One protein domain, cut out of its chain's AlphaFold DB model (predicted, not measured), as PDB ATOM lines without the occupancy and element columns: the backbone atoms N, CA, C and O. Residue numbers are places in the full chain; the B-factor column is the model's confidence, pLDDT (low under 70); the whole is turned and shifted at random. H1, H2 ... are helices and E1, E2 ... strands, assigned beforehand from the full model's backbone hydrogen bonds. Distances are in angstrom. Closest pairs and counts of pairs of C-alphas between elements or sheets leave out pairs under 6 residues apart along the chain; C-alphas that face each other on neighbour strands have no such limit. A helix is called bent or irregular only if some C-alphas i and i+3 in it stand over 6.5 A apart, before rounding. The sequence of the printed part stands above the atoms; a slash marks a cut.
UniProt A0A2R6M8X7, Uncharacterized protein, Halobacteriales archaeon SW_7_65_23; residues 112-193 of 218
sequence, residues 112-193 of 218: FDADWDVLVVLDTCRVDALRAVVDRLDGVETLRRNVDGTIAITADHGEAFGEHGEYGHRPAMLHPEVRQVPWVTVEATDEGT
ATOM      1  N   PHE A 112     128.233 187.991 133.871       83.69
ATOM      2  CA  PHE A 112     129.110 187.819 135.030       83.69
ATOM      3  C   PHE A 112     129.129 189.035 135.965       83.69
ATOM      4  O   PHE A 112     129.540 188.898 137.114       83.69
ATOM      5  N   ASP A 113     128.651 190.197 135.508       85.31
ATOM      6  CA  ASP A 113     128.503 191.396 136.341       85.31
ATOM      7  C   ASP A 113     127.177 191.403 137.133       85.31
ATOM      8  O   ASP A 113     126.937 192.326 137.916       85.31
ATOM      9  N   ALA A 114     126.287 190.420 136.930       84.12
ATOM     10  CA  ALA A 114     125.034 190.299 137.681       84.12
ATOM     11  C   ALA A 114     125.166 189.362 138.878       84.12
ATOM     12  O   ALA A 114     125.803 188.315 138.804       84.12
ATOM     13  N   ASP A 115     124.417 189.691 139.927       87.62
ATOM     14  CA  ASP A 115     124.200 188.816 141.070       87.62
ATOM     15  C   ASP A 115     123.126 187.766 140.728       87.62
ATOM     16  O   ASP A 115     121.936 188.076 140.613       87.62
ATOM     17  N   TRP A 116     123.556 186.520 140.529       94.94
ATOM     18  CA  TRP A 116     122.703 185.337 140.398       94.94
ATOM     19  C   TRP A 116     123.425 184.106 140.949       94.94
ATOM     20  O   TRP A 116     124.645 183.993 140.843       94.94
ATOM     21  N   ASP A 117     122.664 183.163 141.501       91.19
ATOM     22  CA  ASP A 117     123.170 181.867 141.968       91.19
ATOM     23  C   ASP A 117     123.001 180.788 140.889       91.19
ATOM     24  O   ASP A 117     123.851 179.913 140.719       91.19
ATOM     25  N   VAL A 118     121.918 180.878 140.103       88.94
ATOM     26  CA  VAL A 118     121.646 179.991 138.962       88.94
ATOM     27  C   VAL A 118     121.250 180.802 137.731       88.94
ATOM     28  O   VAL A 118     120.292 181.572 137.770       88.94
ATOM     29  N   LEU A 119     121.943 180.575 136.613       89.00
ATOM     30  CA  LEU A 119     121.621 181.157 135.309       89.00
ATOM     31  C   LEU A 119     120.965 180.114 134.398       89.00
ATOM     32  O   LEU A 119     121.567 179.096 134.060       89.00
ATOM     33  N   VAL A 120     119.741 180.397 133.956       84.00
ATOM     34  CA  VAL A 120     119.015 179.614 132.953       84.00
ATOM     35  C   VAL A 120     119.062 180.357 131.623       84.00
ATOM     36  O   VAL A 120     118.517 181.454 131.500       84.00
ATOM     37  N   VAL A 121     119.685 179.743 130.618       83.19
ATOM     38  CA  VAL A 121     119.740 180.267 129.248       83.19
ATOM     39  C   VAL A 121     118.825 179.427 128.367       83.19
ATOM     40  O   VAL A 121     119.035 178.225 128.209       83.19
ATOM     41  N   LEU A 122     117.787 180.055 127.825       82.19
ATOM     42  CA  LEU A 122     116.861 179.440 126.882       82.19
ATOM     43  C   LEU A 122     117.428 179.517 125.460       82.19
ATOM     44  O   LEU A 122     117.981 180.547 125.080       82.19
ATOM     45  N   ASP A 123     117.232 178.454 124.683       81.06
ATOM     46  CA  ASP A 123     117.432 178.471 123.232       81.06
ATOM     47  C   ASP A 123     116.251 179.217 122.604       81.06
ATOM     48  O   ASP A 123     115.128 178.707 122.588       81.06
ATOM     49  N   THR A 124     116.501 180.445 122.146       83.94
ATOM     50  CA  THR A 124     115.497 181.357 121.584       83.94
ATOM     51  C   THR A 124     114.390 181.794 122.559       83.94
ATOM     52  O   THR A 124     113.455 181.056 122.877       83.94
ATOM     53  N   CYS A 125     114.372 183.068 122.956       79.56
ATOM     54  CA  CYS A 125     113.221 183.638 123.654       79.56
ATOM     55  C   CYS A 125     113.074 185.143 123.430       79.56
ATOM     56  O   CYS A 125     113.988 185.922 123.697       79.56
ATOM     57  N   ARG A 126     111.879 185.574 123.013       79.50
ATOM     58  CA  ARG A 126     111.540 187.000 122.963       79.50
ATOM     59  C   ARG A 126     111.165 187.527 124.344       79.50
ATOM     60  O   ARG A 126     110.578 186.827 125.174       79.50
ATOM     61  N   VAL A 127     111.435 188.811 124.554       70.44
ATOM     62  CA  VAL A 127     111.147 189.510 125.813       70.44
ATOM     63  C   VAL A 127     109.653 189.501 126.149       70.44
ATOM     64  O   VAL A 127     109.271 189.279 127.299       70.44
ATOM     65  N   ASP A 128     108.799 189.757 125.159       73.00
ATOM     66  CA  ASP A 128     107.342 189.762 125.310       73.00
ATOM     67  C   ASP A 128     106.794 188.367 125.639       73.00
ATOM     68  O   ASP A 128     105.968 188.226 126.545       73.00
ATOM     69  N   ALA A 129     107.306 187.340 124.960       76.38
ATOM     70  CA  ALA A 129     106.929 185.953 125.174       76.38
ATOM     71  C   ALA A 129     107.254 185.497 126.599       76.38
ATOM     72  O   ALA A 129     106.351 185.026 127.293       76.38
ATOM     73  N   LEU A 130     108.496 185.690 127.072       75.44
ATOM     74  CA  LEU A 130     108.868 185.255 128.421       75.44
ATOM     75  C   LEU A 130     108.039 185.973 129.487       75.44
ATOM     76  O   LEU A 130     107.510 185.328 130.388       75.44
ATOM     77  N   ARG A 131     107.841 187.291 129.352       74.00
ATOM     78  CA  ARG A 131     107.003 188.071 130.282       74.00
ATOM     79  C   ARG A 131     105.582 187.527 130.403       74.00
ATOM     80  O   ARG A 131     104.999 187.607 131.477       74.00
ATOM     81  N   ALA A 132     105.017 186.994 129.323       74.94
ATOM     82  CA  ALA A 132     103.657 186.467 129.329       74.94
ATOM     83  C   ALA A 132     103.532 185.093 130.010       74.94
ATOM     84  O   ALA A 132     102.425 184.711 130.401       74.94
ATOM     85  N   VAL A 133     104.627 184.330 130.116       80.19
ATOM     86  CA  VAL A 133     104.570 182.911 130.508       80.19
ATOM     87  C   VAL A 133     105.473 182.522 131.671       80.19
ATOM     88  O   VAL A 133     105.303 181.415 132.167       80.19
ATOM     89  N   VAL A 134     106.394 183.380 132.123       76.94
ATOM     90  CA  VAL A 134     107.434 183.018 133.107       76.94
ATOM     91  C   VAL A 134     106.869 182.385 134.383       76.94
ATOM     92  O   VAL A 134     107.363 181.347 134.811       76.94
ATOM     93  N   ASP A 135     105.762 182.915 134.911       76.44
ATOM     94  CA  ASP A 135     105.097 182.404 136.122       76.44
ATOM     95  C   ASP A 135     104.389 181.050 135.922       76.44
ATOM     96  O   ASP A 135     103.845 180.469 136.856       76.44
ATOM     97  N   ARG A 136     104.332 180.560 134.680       77.62
ATOM     98  CA  ARG A 136     103.647 179.324 134.277       77.62
ATOM     99  C   ARG A 136     104.613 178.274 133.732       77.62
ATOM    100  O   ARG A 136     104.161 177.254 133.218       77.62
ATOM    101  N   LEU A 137     105.919 178.534 133.782       76.12
ATOM    102  CA  LEU A 137     106.928 177.584 133.340       76.12
ATOM    103  C   LEU A 137     107.207 176.580 134.460       76.12
ATOM    104  O   LEU A 137     107.869 176.905 135.443       76.12
ATOM    105  N   ASP A 138     106.761 175.338 134.277       78.25
ATOM    106  CA  ASP A 138     106.945 174.255 135.257       78.25
ATOM    107  C   ASP A 138     108.418 174.043 135.648       78.25
ATOM    108  O   ASP A 138     108.725 173.678 136.785       78.25
ATOM    109  N   GLY A 139     109.346 174.282 134.714       80.44
ATOM    110  CA  GLY A 139     110.785 174.229 134.975       80.44
ATOM    111  C   GLY A 139     111.250 175.313 135.950       80.44
ATOM    112  O   GLY A 139     112.004 175.018 136.872       80.44
ATOM    113  N   VAL A 140     110.746 176.543 135.805       80.31
ATOM    114  CA  VAL A 140     111.057 177.658 136.714       80.31
ATOM    115  C   VAL A 140     110.478 177.389 138.095       80.31
ATOM    116  O   VAL A 140     111.171 177.571 139.088       80.31
ATOM    117  N   GLU A 141     109.244 176.889 138.167       83.94
ATOM    118  CA  GLU A 141     108.625 176.530 139.444       83.94
ATOM    119  C   GLU A 141     109.359 175.374 140.135       83.94
ATOM    120  O   GLU A 141     109.537 175.373 141.352       83.94
ATOM    121  N   THR A 142     109.839 174.403 139.356       85.88
ATOM    122  CA  THR A 142     110.686 173.330 139.880       85.88
ATOM    123  C   THR A 142     111.959 173.904 140.495       85.88
ATOM    124  O   THR A 142     112.299 173.531 141.612       85.88
ATOM    125  N   LEU A 143     112.653 174.810 139.804       84.31
ATOM    126  CA  LEU A 143     113.876 175.418 140.329       84.31
ATOM    127  C   LEU A 143     113.594 176.288 141.562       84.31
ATOM    128  O   LEU A 143     114.299 176.157 142.557       84.31
ATOM    129  N   ARG A 144     112.521 177.090 141.541       89.25
ATOM    130  CA  ARG A 144     112.097 177.942 142.667       89.25
ATOM    131  C   ARG A 144     111.956 177.189 143.992       89.25
ATOM    132  O   ARG A 144     112.154 177.809 145.028       89.25
ATOM    133  N   ARG A 145     111.575 175.907 143.951       90.25
ATOM    134  CA  ARG A 145     111.320 175.064 145.133       90.25
ATOM    135  C   ARG A 145     112.448 174.095 145.478       90.25
ATOM    136  O   ARG A 145     112.265 173.268 146.365       90.25
ATOM    137  N   ASN A 146     113.547 174.082 144.725       88.88
ATOM    138  CA  ASN A 146     114.618 173.085 144.894       88.88
ATOM    139  C   ASN A 146     116.028 173.687 144.809       88.88
ATOM    140  O   ASN A 146     117.005 172.966 144.620       88.88
ATOM    141  N   VAL A 147     116.132 175.014 144.872       88.56
ATOM    142  CA  VAL A 147     117.389 175.761 144.857       88.56
ATOM    143  C   VAL A 147     117.242 176.925 145.827       88.56
ATOM    144  O   VAL A 147     116.199 177.573 145.851       88.56
ATOM    145  N   ASP A 148     118.292 177.212 146.589       92.38
ATOM    146  CA  ASP A 148     118.390 178.439 147.372       92.38
ATOM    147  C   ASP A 148     119.075 179.541 146.558       92.38
ATOM    148  O   ASP A 148     120.130 179.307 145.965       92.38
ATOM    149  N   GLY A 149     118.496 180.743 146.572       93.62
ATOM    150  CA  GLY A 149     119.116 181.943 146.006       93.62
ATOM    151  C   GLY A 149     118.355 182.556 144.834       93.62
ATOM    152  O   GLY A 149     117.165 182.310 144.629       93.62
ATOM    153  N   THR A 150     119.047 183.388 144.062       92.94
ATOM    154  CA  THR A 150     118.481 184.130 142.936       92.94
ATOM    155  C   THR A 150     118.699 183.370 141.627       92.94
ATOM    156  O   THR A 150     119.827 183.127 141.196       92.94
ATOM    157  N   ILE A 151     117.606 183.043 140.939       88.62
ATOM    158  CA  ILE A 151     117.626 182.468 139.593       88.62
ATOM    159  C   ILE A 151     117.473 183.599 138.572       88.62
ATOM    160  O   ILE A 151     116.473 184.319 138.587       88.62
ATOM    161  N   ALA A 152     118.425 183.727 137.650       89.94
ATOM    162  CA  ALA A 152     118.317 184.585 136.474       89.94
ATOM    163  C   ALA A 152     117.919 183.756 135.244       89.94
ATOM    164  O   ALA A 152     118.497 182.705 134.975       89.94
ATOM    165  N   ILE A 153     116.936 184.230 134.481       84.69
ATOM    166  CA  ILE A 153     116.438 183.586 133.262       84.69
ATOM    167  C   ILE A 153     116.642 184.539 132.087       84.69
ATOM    168  O   ILE A 153     116.174 185.683 132.113       84.69
ATOM    169  N   THR A 154     117.315 184.046 131.052       88.19
ATOM    170  CA  THR A 154     117.619 184.770 129.813       88.19
ATOM    171  C   THR A 154     117.524 183.842 128.600       88.19
ATOM    172  O   THR A 154     117.133 182.681 128.726       88.19
ATOM    173  N   ALA A 155     117.868 184.343 127.419       83.44
ATOM    174  CA  ALA A 155     118.049 183.555 126.211       83.44
ATOM    175  C   ALA A 155     119.351 183.928 125.500       83.44
ATOM    176  O   ALA A 155     119.931 184.981 125.761       83.44
ATOM    177  N   ASP A 156     119.804 183.061 124.604       82.31
ATOM    178  CA  ASP A 156     120.947 183.326 123.732       82.31
ATOM    179  C   ASP A 156     120.590 184.273 122.571       82.31
ATOM    180  O   ASP A 156     121.401 185.114 122.177       82.31
ATOM    181  N   HIS A 157     119.357 184.186 122.067       83.69
ATOM    182  CA  HIS A 157     118.781 185.104 121.086       83.69
ATOM    183  C   HIS A 157     117.244 185.147 121.147       83.69
ATOM    184  O   HIS A 157     116.601 184.415 121.895       83.69
ATOM    185  N   GLY A 158     116.640 186.047 120.369       79.81
ATOM    186  CA  GLY A 158     115.196 186.116 120.128       79.81
ATOM    187  C   GLY A 158     114.801 185.608 118.735       79.81
ATOM    188  O   GLY A 158     115.568 184.899 118.083       79.81
ATOM    189  N   GLU A 159     113.606 185.976 118.265       78.00
ATOM    190  CA  GLU A 159     113.033 185.491 117.002       78.00
ATOM    191  C   GLU A 159     112.162 186.556 116.320       78.00
ATOM    192  O   GLU A 159     111.274 187.147 116.944       78.00
ATOM    193  N   ALA A 160     112.379 186.784 115.021       75.56
ATOM    194  CA  ALA A 160     111.534 187.684 114.238       75.56
ATOM    195  C   ALA A 160     110.316 186.946 113.656       75.56
ATOM    196  O   ALA A 160     110.430 185.847 113.103       75.56
ATOM    197  N   PHE A 161     109.147 187.582 113.729       71.94
ATOM    198  CA  PHE A 161     107.844 187.069 113.293       71.94
ATOM    199  C   PHE A 161     107.230 187.870 112.134       71.94
ATOM    200  O   PHE A 161     106.018 187.823 111.907       71.94
ATOM    201  N   GLY A 162     108.059 188.568 111.361       58.88
ATOM    202  CA  GLY A 162     107.641 189.358 110.202       58.88
ATOM    203  C   GLY A 162     107.768 190.862 110.406       58.88
ATOM    204  O   GLY A 162     107.409 191.627 109.505       58.88
ATOM    205  N   GLU A 163     108.282 191.305 111.553       72.12
ATOM    206  CA  GLU A 163     108.669 192.692 111.758       72.12
ATOM    207  C   GLU A 163     109.626 193.122 110.638       72.12
ATOM    208  O   GLU A 163     110.581 192.428 110.290       72.12
ATOM    209  N   HIS A 164     109.310 194.246 109.994       59.19
ATOM    210  CA  HIS A 164     110.066 194.767 108.849       59.19
ATOM    211  C   HIS A 164     110.263 193.767 107.690       59.19
ATOM    212  O   HIS A 164     111.173 193.924 106.878       59.19
ATOM    213  N   GLY A 165     109.386 192.762 107.579       61.38
ATOM    214  CA  GLY A 165     109.468 191.714 106.563       61.38
ATOM    215  C   GLY A 165     110.546 190.660 106.830       61.38
ATOM    216  O   GLY A 165     110.805 189.838 105.950       61.38
ATOM    217  N   GLU A 166     111.175 190.658 108.010       56.06
ATOM    218  CA  GLU A 166     112.143 189.636 108.403       56.06
ATOM    219  C   GLU A 166     111.485 188.573 109.301       56.06
ATOM    220  O   GLU A 166     110.725 188.875 110.217       56.06
ATOM    221  N   TYR A 167     111.789 187.305 109.021       70.12
ATOM    222  CA  TYR A 167     111.374 186.141 109.802       70.12
ATOM    223  C   TYR A 167     112.612 185.337 110.180       70.12
ATOM    224  O   TYR A 167     113.560 185.260 109.386       70.12
ATOM    225  N   GLY A 168     112.580 184.683 111.335       68.94
ATOM    226  CA  GLY A 168     113.700 183.859 111.764       68.94
ATOM    227  C   GLY A 168     114.829 184.668 112.423       68.94
ATOM    228  O   GLY A 168     114.753 185.889 112.584       68.94
ATOM    229  N   HIS A 169     115.921 183.971 112.733       71.38
ATOM    230  CA  HIS A 169     117.106 184.504 113.408       71.38
ATOM    231  C   HIS A 169     118.380 184.144 112.628       71.38
ATOM    232  O   HIS A 169     119.267 183.425 113.080       71.38
ATOM    233  N   ARG A 170     118.488 184.632 111.386       71.38
ATOM    234  CA  ARG A 170     119.674 184.362 110.549       71.38
ATOM    235  C   ARG A 170     120.962 184.821 111.258       71.38
ATOM    236  O   ARG A 170     120.933 185.843 111.948       71.38
ATOM    237  N   PRO A 171     122.108 184.157 111.023       63.78
ATOM    238  CA  PRO A 171     123.384 184.609 111.561       63.78
ATOM    239  C   PRO A 171     123.629 186.098 111.287       63.78
ATOM    240  O   PRO A 171     123.373 186.595 110.182       63.78
ATOM    241  N   ALA A 172     124.104 186.803 112.316       60.25
ATOM    242  CA  ALA A 172     124.390 188.237 112.297       60.25
ATOM    243  C   ALA A 172     123.178 189.161 112.067       60.25
ATOM    244  O   ALA A 172     123.334 190.328 111.707       60.25
ATOM    245  N   MET A 173     121.953 188.677 112.251       69.12
ATOM    246  CA  MET A 173     120.768 189.518 112.119       69.12
ATOM    247  C   MET A 173     120.791 190.660 113.145       69.12
ATOM    248  O   MET A 173     120.935 190.454 114.347       69.12
ATOM    249  N   LEU A 174     120.658 191.893 112.647       66.62
ATOM    250  CA  LEU A 174     120.677 193.101 113.479       66.62
ATOM    251  C   LEU A 174     119.309 193.432 114.085       66.62
ATOM    252  O   LEU A 174     119.161 194.439 114.774       66.62
ATOM    253  N   HIS A 175     118.311 192.599 113.804       71.19
ATOM    254  CA  HIS A 175     116.931 192.852 114.163       71.19
ATOM    255  C   HIS A 175     116.767 192.915 115.693       71.19
ATOM    256  O   HIS A 175     117.219 191.994 116.380       71.19
ATOM    257  N   PRO A 176     116.109 193.954 116.246       78.75
ATOM    258  CA  PRO A 176     115.923 194.098 117.689       78.75
ATOM    259  C   PRO A 176     115.288 192.868 118.338       78.75
ATOM    260  O   PRO A 176     115.812 192.385 119.332       78.75
ATOM    261  N   GLU A 177     114.252 192.298 117.718       77.12
ATOM    262  CA  GLU A 177     113.564 191.094 118.226       77.12
ATOM    263  C   GLU A 177     114.429 189.823 118.219       77.12
ATOM    264  O   GLU A 177     114.052 188.839 118.839       77.12
ATOM    265  N   VAL A 178     115.580 189.831 117.533       79.69
ATOM    266  CA  VAL A 178     116.562 188.730 117.555       79.69
ATOM    267  C   VAL A 178     117.694 189.013 118.546       79.69
ATOM    268  O   VAL A 178     118.217 188.089 119.159       79.69
ATOM    269  N   ARG A 179     118.082 190.281 118.726       78.69
ATOM    270  CA  ARG A 179     119.203 190.674 119.600       78.69
ATOM    271  C   ARG A 179     118.806 190.941 121.046       78.69
ATOM    272  O   ARG A 179     119.652 190.860 121.929       78.69
ATOM    273  N   GLN A 180     117.567 191.358 121.283       82.75
ATOM    274  CA  GLN A 180     117.081 191.667 122.621       82.75
ATOM    275  C   GLN A 180     116.509 190.406 123.248       82.75
ATOM    276  O   GLN A 180     115.491 189.880 122.803       82.75
ATOM    277  N   VAL A 181     117.171 189.957 124.306       86.25
ATOM    278  CA  VAL A 181     116.772 188.794 125.094       86.25
ATOM    279  C   VAL A 181     116.232 189.250 126.447       86.25
ATOM    280  O   VAL A 181     116.598 190.328 126.933       86.25
ATOM    281  N   PRO A 182     115.307 188.493 127.051       86.00
ATOM    282  CA  PRO A 182     114.807 188.828 128.372       86.00
ATOM    283  C   PRO A 182     115.901 188.694 129.432       86.00
ATOM    284  O   PRO A 182     116.798 187.877 129.311       86.00
ATOM    285  N   TRP A 183     115.758 189.447 130.517       91.00
ATOM    286  CA  TRP A 183     116.472 189.204 131.765       91.00
ATOM    287  C   TRP A 183     115.448 189.253 132.895       91.00
ATOM    288  O   TRP A 183     114.874 190.312 133.166       91.00
ATOM    289  N   VAL A 184     115.152 188.102 133.496       88.50
ATOM    290  CA  VAL A 184     114.163 187.975 134.574       88.50
ATOM    291  C   VAL A 184     114.817 187.311 135.773       88.50
ATOM    292  O   VAL A 184     115.353 186.216 135.645       88.50
ATOM    293  N   THR A 185     114.751 187.962 136.930       90.31
ATOM    294  CA  THR A 185     115.251 187.410 138.192       90.31
ATOM    295  C   THR A 185     114.113 186.916 139.068       90.31
ATOM    296  O   THR A 185     112.999 187.449 139.063       90.31
ATOM    297  N   VAL A 186     114.399 185.841 139.790       87.62
ATOM    298  CA  VAL A 186     113.409 185.023 140.466       87.62
ATOM    299  C   VAL A 186     114.024 184.493 141.760       87.62
ATOM    300  O   VAL A 186     114.980 183.731 141.711       87.62
ATOM    301  N   GLU A 187     113.480 184.866 142.918       94.12
ATOM    302  CA  GLU A 187     113.947 184.313 144.201       94.12
ATOM    303  C   GLU A 187     113.470 182.868 144.388       94.12
ATOM    304  O   GLU A 187     112.302 182.553 144.129       94.12
ATOM    305  N   ALA A 188     114.365 182.009 144.861       92.25
ATOM    306  CA  ALA A 188     114.133 180.592 145.087       92.25
ATOM    307  C   ALA A 188     114.488 180.192 146.524       92.25
ATOM    308  O   ALA A 188     115.318 180.813 147.193       92.25
ATOM    309  N   THR A 189     113.809 179.166 147.018       95.00
ATOM    310  CA  THR A 189     114.099 178.545 148.308       95.00
ATOM    311  C   THR A 189     113.974 177.043 148.145       95.00
ATOM    312  O   THR A 189     112.969 176.553 147.623       95.00
ATOM    313  N   ASP A 190     114.984 176.305 148.593       92.94
ATOM    314  CA  ASP A 190     114.946 174.855 148.546       92.94
ATOM    315  C   ASP A 190     113.948 174.317 149.585       92.94
ATOM    316  O   ASP A 190     114.134 174.406 150.800       92.94
ATOM    317  N   GLU A 191     112.845 173.759 149.091       93.88
ATOM    318  CA  GLU A 191     111.816 173.089 149.883       93.88
ATOM    319  C   GLU A 191     112.091 171.579 150.017       93.88
ATOM    320  O   GLU A 191     111.317 170.863 150.660       93.88
ATOM    321  N   GLY A 192     113.160 171.065 149.397       87.50
ATOM    322  CA  GLY A 192     113.529 169.652 149.409       87.50
ATOM    323  C   GLY A 192     112.528 168.759 148.672       87.50
ATOM    324  O   GLY A 192     112.340 167.596 149.034       87.50
ATOM    325  N   THR A 193     111.826 169.293 147.666       85.94
ATOM    326  CA  THR A 193     110.777 168.540 146.949       85.94
ATOM    327  C   THR A 193     111.334 167.548 145.928       85.94
ATOM    328  O   THR A 193     110.609 166.647 145.493       85.94
TER     329      THR A 193
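Overview. This is residues 112 to 193 of the 218 residues of an uncharacterized protein of Halobacteriales archaeon SW_7_65_23 (UniProt A0A2R6M8X7). Look for a small three-stranded sheet with one short helix, H2, over it and a second, H1, only grazing it, and for a long loop with the small helix H3 that extends the domain well past one end of the sheet. That loop, residues 156 to 175, bears a short antiparallel pairing of its own and makes much of the long axis. The printed part has 82 residues, with three named helices and three named strands in the order E1 H1 H2 E2 H3 E3; the sheet runs E1 E2 E3 and is mixed. The class is mixed, helices and strands, though under half of the residues, 38 of 82, are in named elements. The whole is loose, with a radius of gyration of the C-alphas of 14.6 A, and only just flat, spanning 48 by 28 by 15 A.

Along the chain. Start at C-alpha 118, at (121.646, 179.991, 138.962), where E1, residues 118 to 122, begins; it is 13.0 A long. H1, residues 127 to 136, follows over 15.2 A and is irregular: C-alphas 132 and 135 are 8.0 A apart. H2, residues 138 to 144, measures 9.7 A. Find C-alpha 149 at (119.116, 181.943, 146.006); from there E2, residues 149 to 155, runs 19.9 A. H3 is residues 176 to 179, 5.1 A long. E3, residues 184 to 188, runs 12.8 A and ends at C-alpha 188, at (114.133, 180.592, 145.087).

Arrangement. E1 and E2 are parallel, their directions 19 degrees apart; look at N 120 and O 152, 2.8 A apart, within hydrogen-bond range. With H1 and H2 between them they form a strand-helix-strand unit, two parallel neighbour strands joined through helices, with a right-handed crossover. On the other side of E2, E3 is antiparallel to it at 151 degrees, with N 151 and O 186 within hydrogen-bond range at 2.8 A. H2 is on the sheet at a height of 9.2 A, over E2 and along the strands, at 14 degrees to E2 on the local plane. The closest C-alphas of H2 and E3, those of Arg 144 and Ala 188, are 4.1 A apart. H1 only grazes the sheet, with residues 127 to 135. H1 and H2 are close but not clearly touching, the C-alphas of Val 134 and Val 140 being closest at 7.4 A, and stand about perpendicular at 77 degrees. H3 is not on the sheet; it is apart from H2, and only just apart from H1, at 8.1 A. Every O i to N i+4 pair is within hydrogen-bond range in H2, 4 of 6 in H1, and H3 is too short for such a pair.

Size, cuts and confidence. The two farthest C-alphas are those of Gly 165 and Gly 192, 48.4 A apart. The printed part has no cut. The link from E2 to H3 is long, with 20 residues, and in it residues 160 to 161 pair antiparallel with residues 167 to 168; the other links are tight. The mean pLDDT of the printed part is 80.9; look for values under 70 at residue 162, residues 164 to 166, residue 168 and residues 171 to 174.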